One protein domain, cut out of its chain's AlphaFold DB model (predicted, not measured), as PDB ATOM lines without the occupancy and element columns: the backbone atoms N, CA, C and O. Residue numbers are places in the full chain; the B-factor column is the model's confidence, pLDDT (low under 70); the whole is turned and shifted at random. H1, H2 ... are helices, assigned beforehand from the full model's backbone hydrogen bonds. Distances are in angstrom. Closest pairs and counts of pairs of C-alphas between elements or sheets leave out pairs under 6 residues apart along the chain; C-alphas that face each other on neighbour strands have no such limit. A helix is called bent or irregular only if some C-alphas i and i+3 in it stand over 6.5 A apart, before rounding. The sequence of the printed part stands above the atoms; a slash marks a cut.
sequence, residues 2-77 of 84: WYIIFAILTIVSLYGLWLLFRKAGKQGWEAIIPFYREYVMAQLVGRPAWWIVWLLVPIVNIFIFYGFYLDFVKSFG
ATOM      1  N   TRP A   2     198.336 221.841 103.802       90.25
ATOM      2  CA  TRP A   2     198.073 221.856 105.257       90.25
ATOM      3  C   TRP A   2     196.668 222.350 105.655       90.25
ATOM      4  O   TRP A   2     196.001 221.724 106.469       90.25
ATOM      5  N   TYR A   3     196.159 223.398 105.000       93.88
ATOM      6  CA  TYR A   3     194.815 223.937 105.257       93.88
ATOM      7  C   TYR A   3     193.680 222.924 105.047       93.88
ATOM      8  O   TYR A   3     192.686 222.970 105.763       93.88
ATOM      9  N   ILE A   4     193.835 221.985 104.106       95.62
ATOM     10  CA  ILE A   4     192.829 220.945 103.839       95.62
ATOM     11  C   ILE A   4     192.766 219.975 105.022       95.62
ATOM     12  O   ILE A   4     191.683 219.650 105.497       95.62
ATOM     13  N   ILE A   5     193.928 219.568 105.540       95.69
ATOM     14  CA  ILE A   5     194.022 218.696 106.717       95.69
ATOM     15  C   ILE A   5     193.379 219.386 107.927       95.69
ATOM     16  O   ILE A   5     192.552 218.784 108.606       95.69
ATOM     17  N   PHE A   6     193.685 220.668 108.154       95.44
ATOM     18  CA  PHE A   6     193.079 221.453 109.236       95.44
ATOM     19  C   PHE A   6     191.561 221.568 109.104       95.44
ATOM     20  O   PHE A   6     190.847 221.389 110.092       95.44
ATOM     21  N   ALA A   7     191.058 221.832 107.897       95.75
ATOM     22  CA  ALA A   7     189.626 221.913 107.642       95.75
ATOM     23  C   ALA A   7     188.929 220.578 107.945       95.75
ATOM     24  O   ALA A   7     187.931 220.562 108.663       95.75
ATOM     25  N   ILE A   8     189.490 219.456 107.480       96.62
ATOM     26  CA  ILE A   8     188.942 218.115 107.735       96.62
ATOM     27  C   ILE A   8     188.920 217.812 109.236       96.62
ATOM     28  O   ILE A   8     187.873 217.445 109.766       96.62
ATOM     29  N   LEU A   9     190.039 218.013 109.939       96.19
ATOM     30  CA  LEU A   9     190.119 217.771 111.384       96.19
ATOM     31  C   LEU A   9     189.118 218.632 112.159       96.19
ATOM     32  O   LEU A   9     188.482 218.147 113.095       96.19
ATOM     33  N   THR A  10     188.932 219.886 111.748       94.25
ATOM     34  CA  THR A  10     187.972 220.799 112.376       94.25
ATOM     35  C   THR A  10     186.538 220.324 112.162       94.25
ATOM     36  O   THR A  10     185.780 220.230 113.125       94.25
ATOM     37  N   ILE A  11     186.167 219.967 110.929       95.94
ATOM     38  CA  ILE A  11     184.814 219.499 110.593       95.94
ATOM     39  C   ILE A  11     184.480 218.207 111.346       95.94
ATOM     40  O   ILE A  11     183.415 218.114 111.953       95.94
ATOM     41  N   VAL A  12     185.396 217.234 111.360       96.81
ATOM     42  CA  VAL A  12     185.203 215.965 112.080       96.81
ATOM     43  C   VAL A  12     185.054 216.210 113.583       96.81
ATOM     44  O   VAL A  12     184.157 215.648 114.212       96.81
ATOM     45  N   SER A  13     185.876 217.093 114.156       94.19
ATOM     46  CA  SER A  13     185.802 217.439 115.582       94.19
ATOM     47  C   SER A  13     184.481 218.127 115.944       94.19
ATOM     48  O   SER A  13     183.850 217.773 116.940       94.19
ATOM     49  N   LEU A  14     184.025 219.079 115.119       94.62
ATOM     50  CA  LEU A  14     182.739 219.762 115.301       94.62
ATOM     51  C   LEU A  14     181.560 218.795 115.166       94.62
ATOM     52  O   LEU A  14     180.615 218.873 115.948       94.62
ATOM     53  N   TYR A  15     181.630 217.860 114.222       96.69
ATOM     54  CA  TYR A  15     180.611 216.829 114.054       96.69
ATOM     55  C   TYR A  15     180.549 215.878 115.259       96.69
ATOM     56  O   TYR A  15     179.466 215.582 115.763       96.69
ATOM     57  N   GLY A  16     181.700 215.454 115.793       95.12
ATOM     58  CA  GLY A  16     181.749 214.678 117.034       95.12
ATOM     59  C   GLY A  16     181.104 215.426 118.205       95.12
ATOM     60  O   GLY A  16     180.288 214.862 118.936       95.12
ATOM     61  N   LEU A  17     181.394 216.722 118.341       94.62
ATOM     62  CA  LEU A  17     180.820 217.553 119.399       94.62
ATOM     63  C   LEU A  17     179.309 217.769 119.234       94.62
ATOM     64  O   LEU A  17     178.578 217.712 120.222       94.62
ATOM     65  N   TRP A  18     178.825 217.935 118.001       96.56
ATOM     66  CA  TRP A  18     177.393 217.976 117.685       96.56
ATOM     67  C   TRP A  18     176.681 216.733 118.222       96.56
ATOM     68  O   TRP A  18     175.641 216.838 118.878       96.56
ATOM     69  N   LEU A  19     177.231 215.544 117.958       95.94
ATOM     70  CA  LEU A  19     176.649 214.283 118.419       95.94
ATOM     71  C   LEU A  19     176.649 214.178 119.950       95.94
ATOM     72  O   LEU A  19     175.658 213.726 120.525       95.94
ATOM     73  N   LEU A  20     177.706 214.647 120.619       95.25
ATOM     74  CA  LEU A  20     177.759 214.691 122.085       95.25
ATOM     75  C   LEU A  20     176.700 215.632 122.672       95.25
ATOM     76  O   LEU A  20     176.031 215.262 123.634       95.25
ATOM     77  N   PHE A  21     176.483 216.807 122.078       95.38
ATOM     78  CA  PHE A  21     175.425 217.730 122.506       95.38
ATOM     79  C   PHE A  21     174.036 217.108 122.350       95.38
ATOM     80  O   PHE A  21     173.220 217.176 123.269       95.38
ATOM     81  N   ARG A  22     173.790 216.421 121.227       96.12
ATOM     82  CA  ARG A  22     172.550 215.660 121.014       96.12
ATOM     83  C   ARG A  22     172.365 214.567 122.065       96.12
ATOM     84  O   ARG A  22     171.260 214.407 122.577       96.12
ATOM     85  N   LYS A  23     173.438 213.855 122.424       94.50
ATOM     86  CA  LYS A  23     173.428 212.836 123.485       94.50
ATOM     87  C   LYS A  23     173.160 213.436 124.872       94.50
ATOM     88  O   LYS A  23     172.522 212.789 125.690       94.50
ATOM     89  N   ALA A  24     173.596 214.671 125.110       93.69
ATOM     90  CA  ALA A  24     173.333 215.430 126.332       93.69
ATOM     91  C   ALA A  24     171.952 216.125 126.353       93.69
ATOM     92  O   ALA A  24     171.682 216.926 127.244       93.69
ATOM     93  N   GLY A  25     171.074 215.858 125.376       93.69
ATOM     94  CA  GLY A  25     169.721 216.427 125.323       93.69
ATOM     95  C   GLY A  25     169.643 217.867 124.801       93.69
ATOM     96  O   GLY A  25     168.604 218.510 124.935       93.69
ATOM     97  N   LYS A  26     170.717 218.384 124.196       95.00
ATOM     98  CA  LYS A  26     170.780 219.716 123.573       95.00
ATOM     99  C   LYS A  26     170.681 219.628 122.051       95.00
ATOM    100  O   LYS A  26     170.779 218.551 121.456       95.00
ATOM    101  N   GLN A  27     170.448 220.757 121.389       95.31
ATOM    102  CA  GLN A  27     170.433 220.792 119.930       95.31
ATOM    103  C   GLN A  27     171.878 220.793 119.413       95.31
ATOM    104  O   GLN A  27     172.772 221.405 119.985       95.31
ATOM    105  N   GLY A  28     172.138 220.068 118.326       93.56
ATOM    106  CA  GLY A  28     173.516 219.856 117.877       93.56
ATOM    107  C   GLY A  28     174.187 221.095 117.285       93.56
ATOM    108  O   GLY A  28     175.396 221.249 117.405       93.56
ATOM    109  N   TRP A  29     173.409 222.023 116.719       93.94
ATOM    110  CA  TRP A  29     173.938 223.296 116.219       93.94
ATOM    111  C   TRP A  29     174.471 224.192 117.347       93.94
ATOM    112  O   TRP A  29     175.367 225.002 117.107       93.94
ATOM    113  N   GLU A  30     173.986 224.017 118.585       95.12
ATOM    114  CA  GLU A  30     174.457 224.772 119.755       95.12
ATOM    115  C   GLU A  30     175.944 224.497 120.030       95.12
ATOM    116  O   GLU A  30     176.639 225.346 120.580       95.12
ATOM    117  N   ALA A  31     176.453 223.345 119.578       94.12
ATOM    118  CA  ALA A  31     177.858 222.958 119.666       94.12
ATOM    119  C   ALA A  31     178.784 223.698 118.684       94.12
ATOM    120  O   ALA A  31     180.006 223.590 118.798       94.12
ATOM    121  N   ILE A  32     178.240 224.393 117.684       93.88
ATOM    122  CA  ILE A  32     179.041 225.045 116.639       93.88
ATOM    123  C   ILE A  32     179.272 226.518 116.967       93.88
ATOM    124  O   ILE A  32     180.344 227.045 116.678       93.88
ATOM    125  N   ILE A  33     178.292 227.186 117.580       94.06
ATOM    126  CA  ILE A  33     178.356 228.630 117.819       94.06
ATOM    127  C   ILE A  33     179.361 228.941 118.943       94.06
ATOM    128  O   ILE A  33     179.148 228.517 120.083       94.06
ATOM    129  N   PRO A  34     180.435 229.711 118.672       84.94
ATOM    130  CA  PRO A  34     181.398 230.117 119.696       84.94
ATOM    131  C   PRO A  34     180.731 230.908 120.826       84.94
ATOM    132  O   PRO A  34     179.753 231.615 120.595       84.94
ATOM    133  N   PHE A  35     181.270 230.805 122.045       89.94
ATOM    134  CA  PHE A  35     180.716 231.343 123.303       89.94
ATOM    135  C   PHE A  35     179.356 230.764 123.717       89.94
ATOM    136  O   PHE A  35     179.215 230.338 124.860       89.94
ATOM    137  N   TYR A  36     178.378 230.683 122.811       93.31
ATOM    138  CA  TYR A  36     177.087 230.050 123.084       93.31
ATOM    139  C   TYR A  36     177.250 228.568 123.426       93.31
ATOM    140  O   TYR A  36     176.671 228.084 124.395       93.31
ATOM    141  N   ARG A  37     178.128 227.864 122.711       94.31
ATOM    142  CA  ARG A  37     178.526 226.501 123.055       94.31
ATOM    143  C   ARG A  37     179.015 226.373 124.489       94.31
ATOM    144  O   ARG A  37     178.601 225.455 125.189       94.31
ATOM    145  N   GLU A  38     179.885 227.281 124.921       93.44
ATOM    146  CA  GLU A  38     180.472 227.248 126.265       93.44
ATOM    147  C   GLU A  38     179.433 227.608 127.331       93.44
ATOM    148  O   GLU A  38     179.434 227.033 128.413       93.44
ATOM    149  N   TYR A  39     178.479 228.480 127.000       94.31
ATOM    150  CA  TYR A  39     177.304 228.749 127.828       94.31
ATOM    151  C   TYR A  39     176.440 227.509 128.031       94.31
ATOM    152  O   TYR A  39     176.111 227.155 129.164       94.31
ATOM    153  N   VAL A  40     176.107 226.816 126.944       94.56
ATOM    154  CA  VAL A  40     175.326 225.580 127.007       94.56
ATOM    155  C   VAL A  40     176.107 224.486 127.736       94.56
ATOM    156  O   VAL A  40     175.529 223.778 128.558       94.56
ATOM    157  N   MET A  41     177.418 224.374 127.508       94.06
ATOM    158  CA  MET A  41     178.275 223.412 128.203       94.06
ATOM    159  C   MET A  41     178.360 223.713 129.706       94.06
ATOM    160  O   MET A  41     178.224 222.796 130.511       94.06
ATOM    161  N   ALA A  42     178.471 224.984 130.109       94.00
ATOM    162  CA  ALA A  42     178.425 225.378 131.516       94.00
ATOM    163  C   ALA A  42     177.117 224.921 132.185       94.00
ATOM    164  O   ALA A  42     177.158 224.324 133.258       94.00
ATOM    165  N   GLN A  43     175.970 225.106 131.517       92.88
ATOM    166  CA  GLN A  43     174.680 224.611 132.013       92.88
ATOM    167  C   GLN A  43     174.628 223.085 132.122       92.88
ATOM    168  O   GLN A  43     174.150 222.564 133.124       92.88
ATOM    169  N   LEU A  44     175.109 222.370 131.099       92.38
ATOM    170  CA  LEU A  44     175.106 220.903 131.062       92.38
ATOM    171  C   LEU A  44     175.932 220.290 132.191       92.38
ATOM    172  O   LEU A  44     175.573 219.251 132.733       92.38
ATOM    173  N   VAL A  45     177.036 220.942 132.536       93.06
ATOM    174  CA  VAL A  45     178.003 220.438 133.509       93.06
ATOM    175  C   VAL A  45     177.770 221.018 134.914       93.06
ATOM    176  O   VAL A  45     178.491 220.703 135.856       93.06
ATOM    177  N   GLY A  46     176.750 221.866 135.083       91.31
ATOM    178  CA  GLY A  46     176.415 222.480 136.369       91.31
ATOM    179  C   GLY A  46     177.428 223.529 136.841       91.31
ATOM    180  O   GLY A  46     177.524 223.805 138.036       91.31
ATOM    181  N   ARG A  47     178.197 224.122 135.921       90.88
ATOM    182  CA  ARG A  47     179.119 225.226 136.207       90.88
ATOM    183  C   ARG A  47     178.431 226.572 135.974       90.88
ATOM    184  O   ARG A  47     177.558 226.692 135.115       90.88
ATOM    185  N   PRO A  48     178.817 227.624 136.710       93.31
ATOM    186  CA  PRO A  48     178.147 228.902 136.573       93.31
ATOM    187  C   PRO A  48     178.521 229.577 135.243       93.31
ATOM    188  O   PRO A  48     179.693 229.707 134.893       93.31
ATOM    189  N   ALA A  49     177.507 230.046 134.513       90.56
ATOM    190  CA  ALA A  49     177.645 230.584 133.158       90.56
ATOM    191  C   ALA A  49     178.583 231.803 133.039       90.56
ATOM    192  O   ALA A  49     179.131 232.056 131.969       90.56
ATOM    193  N   TRP A  50     178.823 232.540 134.130       91.19
ATOM    194  CA  TRP A  50     179.753 233.675 134.134       91.19
ATOM    195  C   TRP A  50     181.212 233.264 133.885       91.19
ATOM    196  O   TRP A  50     182.031 234.111 133.541       91.19
ATOM    197  N   TRP A  51     181.548 231.970 133.981       90.88
ATOM    198  CA  TRP A  51     182.893 231.469 133.682       90.88
ATOM    199  C   TRP A  51     183.341 231.722 132.240       90.88
ATOM    200  O   TRP A  51     184.537 231.790 131.980       90.88
ATOM    201  N   ILE A  52     182.402 231.937 131.317       91.25
ATOM    202  CA  ILE A  52     182.691 232.299 129.922       91.25
ATOM    203  C   ILE A  52     183.493 233.603 129.840       91.25
ATOM    204  O   ILE A  52     184.297 233.759 128.928       91.25
ATOM    205  N   VAL A  53     183.341 234.519 130.805       94.12
ATOM    206  CA  VAL A  53     184.110 235.776 130.851       94.12
ATOM    207  C   VAL A  53     185.614 235.503 130.937       94.12
ATOM    208  O   VAL A  53     186.407 236.209 130.315       94.12
ATOM    209  N   TRP A  54     186.022 234.430 131.620       93.06
ATOM    210  CA  TRP A  54     187.429 234.037 131.699       93.06
ATOM    211  C   TRP A  54     188.013 233.581 130.361       93.06
ATOM    212  O   TRP A  54     189.232 233.582 130.211       93.06
ATOM    213  N   LEU A  55     187.181 233.244 129.368       91.44
ATOM    214  CA  LEU A  55     187.655 232.920 128.019       91.44
ATOM    215  C   LEU A  55     188.262 234.133 127.298       91.44
ATOM    216  O   LEU A  55     188.991 233.954 126.324       91.44
ATOM    217  N   LEU A  56     187.989 235.350 127.780       92.75
ATOM    218  CA  LEU A  56     188.574 236.588 127.265       92.75
ATOM    219  C   LEU A  56     189.957 236.883 127.859       92.75
ATOM    220  O   LEU A  56     190.699 237.690 127.302       92.75
ATOM    221  N   VAL A  57     190.314 236.245 128.978       95.25
ATOM    222  CA  VAL A  57     191.601 236.447 129.651       95.25
ATOM    223  C   VAL A  57     192.616 235.446 129.086       95.25
ATOM    224  O   VAL A  57     192.416 234.236 129.234       95.25
ATOM    225  N   PRO A  58     193.716 235.907 128.454       92.25
ATOM    226  CA  PRO A  58     194.748 235.017 127.932       92.25
ATOM    227  C   PRO A  58     195.305 234.094 129.017       92.25
ATOM    228  O   PRO A  58     195.384 234.483 130.182       92.25
ATOM    229  N   ILE A  59     195.719 232.886 128.628       94.94
ATOM    230  CA  ILE A  59     196.232 231.819 129.508       94.94
ATOM    231  C   ILE A  59     195.128 231.196 130.375       94.94
ATOM    232  O   ILE A  59     194.967 229.978 130.370       94.94
ATOM    233  N   VAL A  60     194.322 232.004 131.070       94.88
ATOM    234  CA  VAL A  60     193.186 231.528 131.879       94.88
ATOM    235  C   VAL A  60     192.142 230.843 130.997       94.88
ATOM    236  O   VAL A  60     191.622 229.787 131.362       94.88
ATOM    237  N   ASN A  61     191.894 231.387 129.803       93.88
ATOM    238  CA  ASN A  61     190.990 230.802 128.821       93.88
ATOM    239  C   ASN A  61     191.319 229.336 128.499       93.88
ATOM    240  O   ASN A  61     190.399 228.539 128.344       93.88
ATOM    241  N   ILE A  62     192.603 228.962 128.465       94.25
ATOM    242  CA  ILE A  62     193.057 227.592 128.196       94.25
ATOM    243  C   ILE A  62     192.559 226.649 129.299       94.25
ATOM    244  O   ILE A  62     191.941 225.626 129.009       94.25
ATOM    245  N   PHE A  63     192.776 227.009 130.566       94.12
ATOM    246  CA  PHE A  63     192.361 226.185 131.704       94.12
ATOM    247  C   PHE A  63     190.843 226.043 131.791       94.12
ATOM    248  O   PHE A  63     190.340 224.948 132.037       94.12
ATOM    249  N   ILE A  64     190.110 227.132 131.558       93.19
ATOM    250  CA  ILE A  64     188.642 227.130 131.584       93.19
ATOM    251  C   ILE A  64     188.088 226.271 130.451       93.19
ATOM    252  O   ILE A  64     187.200 225.452 130.687       93.19
ATOM    253  N   PHE A  65     188.653 226.402 129.250       91.62
ATOM    254  CA  PHE A  65     188.270 225.604 128.094       91.62
ATOM    255  C   PHE A  65     188.468 224.111 128.367       91.62
ATOM    256  O   PHE A  65     187.507 223.348 128.341       91.62
ATOM    257  N   TYR A  66     189.681 223.679 128.727       92.81
ATOM    258  CA  TYR A  66     189.923 222.265 129.038       92.81
ATOM    259  C   TYR A  66     189.090 221.772 130.227       92.81
ATOM    260  O   TYR A  66     188.609 220.642 130.197       92.81
ATOM    261  N   GLY A  67     188.868 222.613 131.241       93.12
ATOM    262  CA  GLY A  67     188.006 222.298 132.377       93.12
ATOM    263  C   GLY A  67     186.574 221.963 131.955       93.12
ATOM    264  O   GLY A  67     186.059 220.916 132.346       93.12
ATOM    265  N   PHE A  68     185.954 222.792 131.107       93.31
ATOM    266  CA  PHE A  68     184.613 222.519 130.584       93.31
ATOM    267  C   PHE A  68     184.545 221.207 129.805       93.31
ATOM    268  O   PHE A  68     183.656 220.400 130.069       93.31
ATOM    269  N   TYR A  69     185.502 220.941 128.914       92.50
ATOM    270  CA  TYR A  69     185.505 219.703 128.131       92.50
ATOM    271  C   TYR A  69     185.740 218.459 128.992       92.50
ATOM    272  O   TYR A  69     185.088 217.438 128.775       92.50
ATOM    273  N   LEU A  70     186.634 218.528 129.982       92.81
ATOM    274  CA  LEU A  70     186.877 217.414 130.899       92.81
ATOM    275  C   LEU A  70     185.628 217.083 131.703       92.81
ATOM    276  O   LEU A  70     185.235 215.922 131.781       92.81
ATOM    277  N   ASP A  71     184.985 218.089 132.282       93.12
ATOM    278  CA  ASP A  71     183.799 217.845 133.090       93.12
ATOM    279  C   ASP A  71     182.587 217.460 132.222       93.12
ATOM    280  O   ASP A  71     181.768 216.637 132.634       93.12
ATOM    281  N   PHE A  72     182.523 217.942 130.976       93.75
ATOM    282  CA  PHE A  72     181.555 217.474 129.987       93.75
ATOM    283  C   PHE A  72     181.750 215.991 129.658       93.75
ATOM    284  O   PHE A  72     180.787 215.231 129.673       93.75
ATOM    285  N   VAL A  73     182.985 215.535 129.446       92.44
ATOM    286  CA  VAL A  73     183.283 214.109 129.232       92.44
ATOM    287  C   VAL A  73     182.931 213.274 130.469       92.44
ATOM    288  O   VAL A  73     182.294 212.225 130.340       92.44
ATOM    289  N   LYS A  74     183.249 213.767 131.673       90.31
ATOM    290  CA  LYS A  74     182.882 213.108 132.938       90.31
ATOM    291  C   LYS A  74     181.374 212.961 133.119       90.31
ATOM    292  O   LYS A  74     180.948 211.973 133.714       90.31
ATOM    293  N   SER A  75     180.568 213.882 132.581       90.12
ATOM    294  CA  SER A  75     179.100 213.781 132.616       90.12
ATOM    295  C   SER A  75     178.565 212.546 131.874       90.12
ATOM    296  O   SER A  75     177.494 212.042 132.200       90.12
ATOM    297  N   PHE A  76     179.347 211.988 130.941       90.25
ATOM    298  CA  PHE A  76     179.048 210.725 130.259       90.25
ATOM    299  C   PHE A  76     179.597 209.486 130.988       90.25
ATOM    300  O   PHE A  76     179.629 208.404 130.402       90.25
ATOM    301  N   GLY A  77     180.062 209.627 132.233       88.25
ATOM    302  CA  GLY A  77     180.611 208.526 133.030       88.25
ATOM    303  C   GLY A  77     182.046 208.128 132.670       88.25
ATOM    304  O   GLY A  77     182.517 207.106 133.153       88.25
TER     305      GLY A  77
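This is residues 2 to 77 of the 84 residues of the protein "Signal peptidase I" of Parapusillimonas sp. SGNA-6 (UniProt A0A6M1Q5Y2). A long helix, H1, runs out of a small helical body, and its residues 2 to 13 stick out as a free arm. The body has H3, H4 and H5 at its core, each touching the other two and crossing them steeply, with their centres in a triangle; the short H2 connects the other end of H1 to H3. The printed part has 76 residues and five named helices, in the order H1, H2, H3, H4, H5, with no named strand; its class is all helix. The whole is compact, with a radius of gyration of the C-alphas of 12.9 A, and spans 36 by 31 by 21 A, the arm included.

H1, residues 2 to 23, touches H2, residues 28 to 31, with its residues 14 to 22 alone; the closest C-alphas, of Trp 18 and Gly 28, are 4.3 A apart. H2 and H3, residues 36 to 44, touch only at the corner, with the C-alphas of Ala 31 and Arg 37 closest at 4.9 A. H1 and H3 are near each other, with 5 pairs of C-alphas within 10 A. H3 is the hub, touching three helices. H3 and H4, residues 49 to 56, form a helical hairpin at a steep tilt of 41 degrees, opposite ways; the closest C-alphas, of Ala 42 and Ala 49, are 5.5 A apart. H4 touches H5, residues 60 to 75, in a second helical hairpin at a steep tilt of 40 degrees, opposite ways, with the C-alphas of Leu 55 and Asn 61 closest at 4.0 A; residues 60 to 65 alone of H5 take part. H5 touches H3 with residues 68 to 72 alone, at a steep tilt of 47 degrees, the same way; the closest C-alphas, of Met 41 and Phe 68, are 6.8 A apart. The helix packing is mostly crossed. H1 is apart from H4 and H5, and so is H2. In H1, H3 and H5 every O i to N i+4 pair is within hydrogen-bond range; in H4 0 of 4 are, against 5 of 5 O i to N i+3 pairs, and H2 is too short for an i+4 pair.

H1 begins at C-alpha 2 (198.073, 221.856, 105.257) and is 32.0 A long. H2 is 5.6 A, H3 12.3 A and H4 13.8 A. H4 is neither bent nor irregular, but only just: C-alphas 49 and 52 are 6.2 A apart. H5 is 22.7 A, from C-alpha 60 (193.186, 231.528, 131.879) to C-alpha 75 (179.100, 213.781, 132.616).

The C-alphas farthest apart are those of Trp 2 and Gly 46, 37.9 A. The body without residues 2 to 13 spans 30 by 24 by 18 A. The printed part has no cut, and its four links are tight. The mean pLDDT of the printed part is 93.5, and no printed residue is under 70.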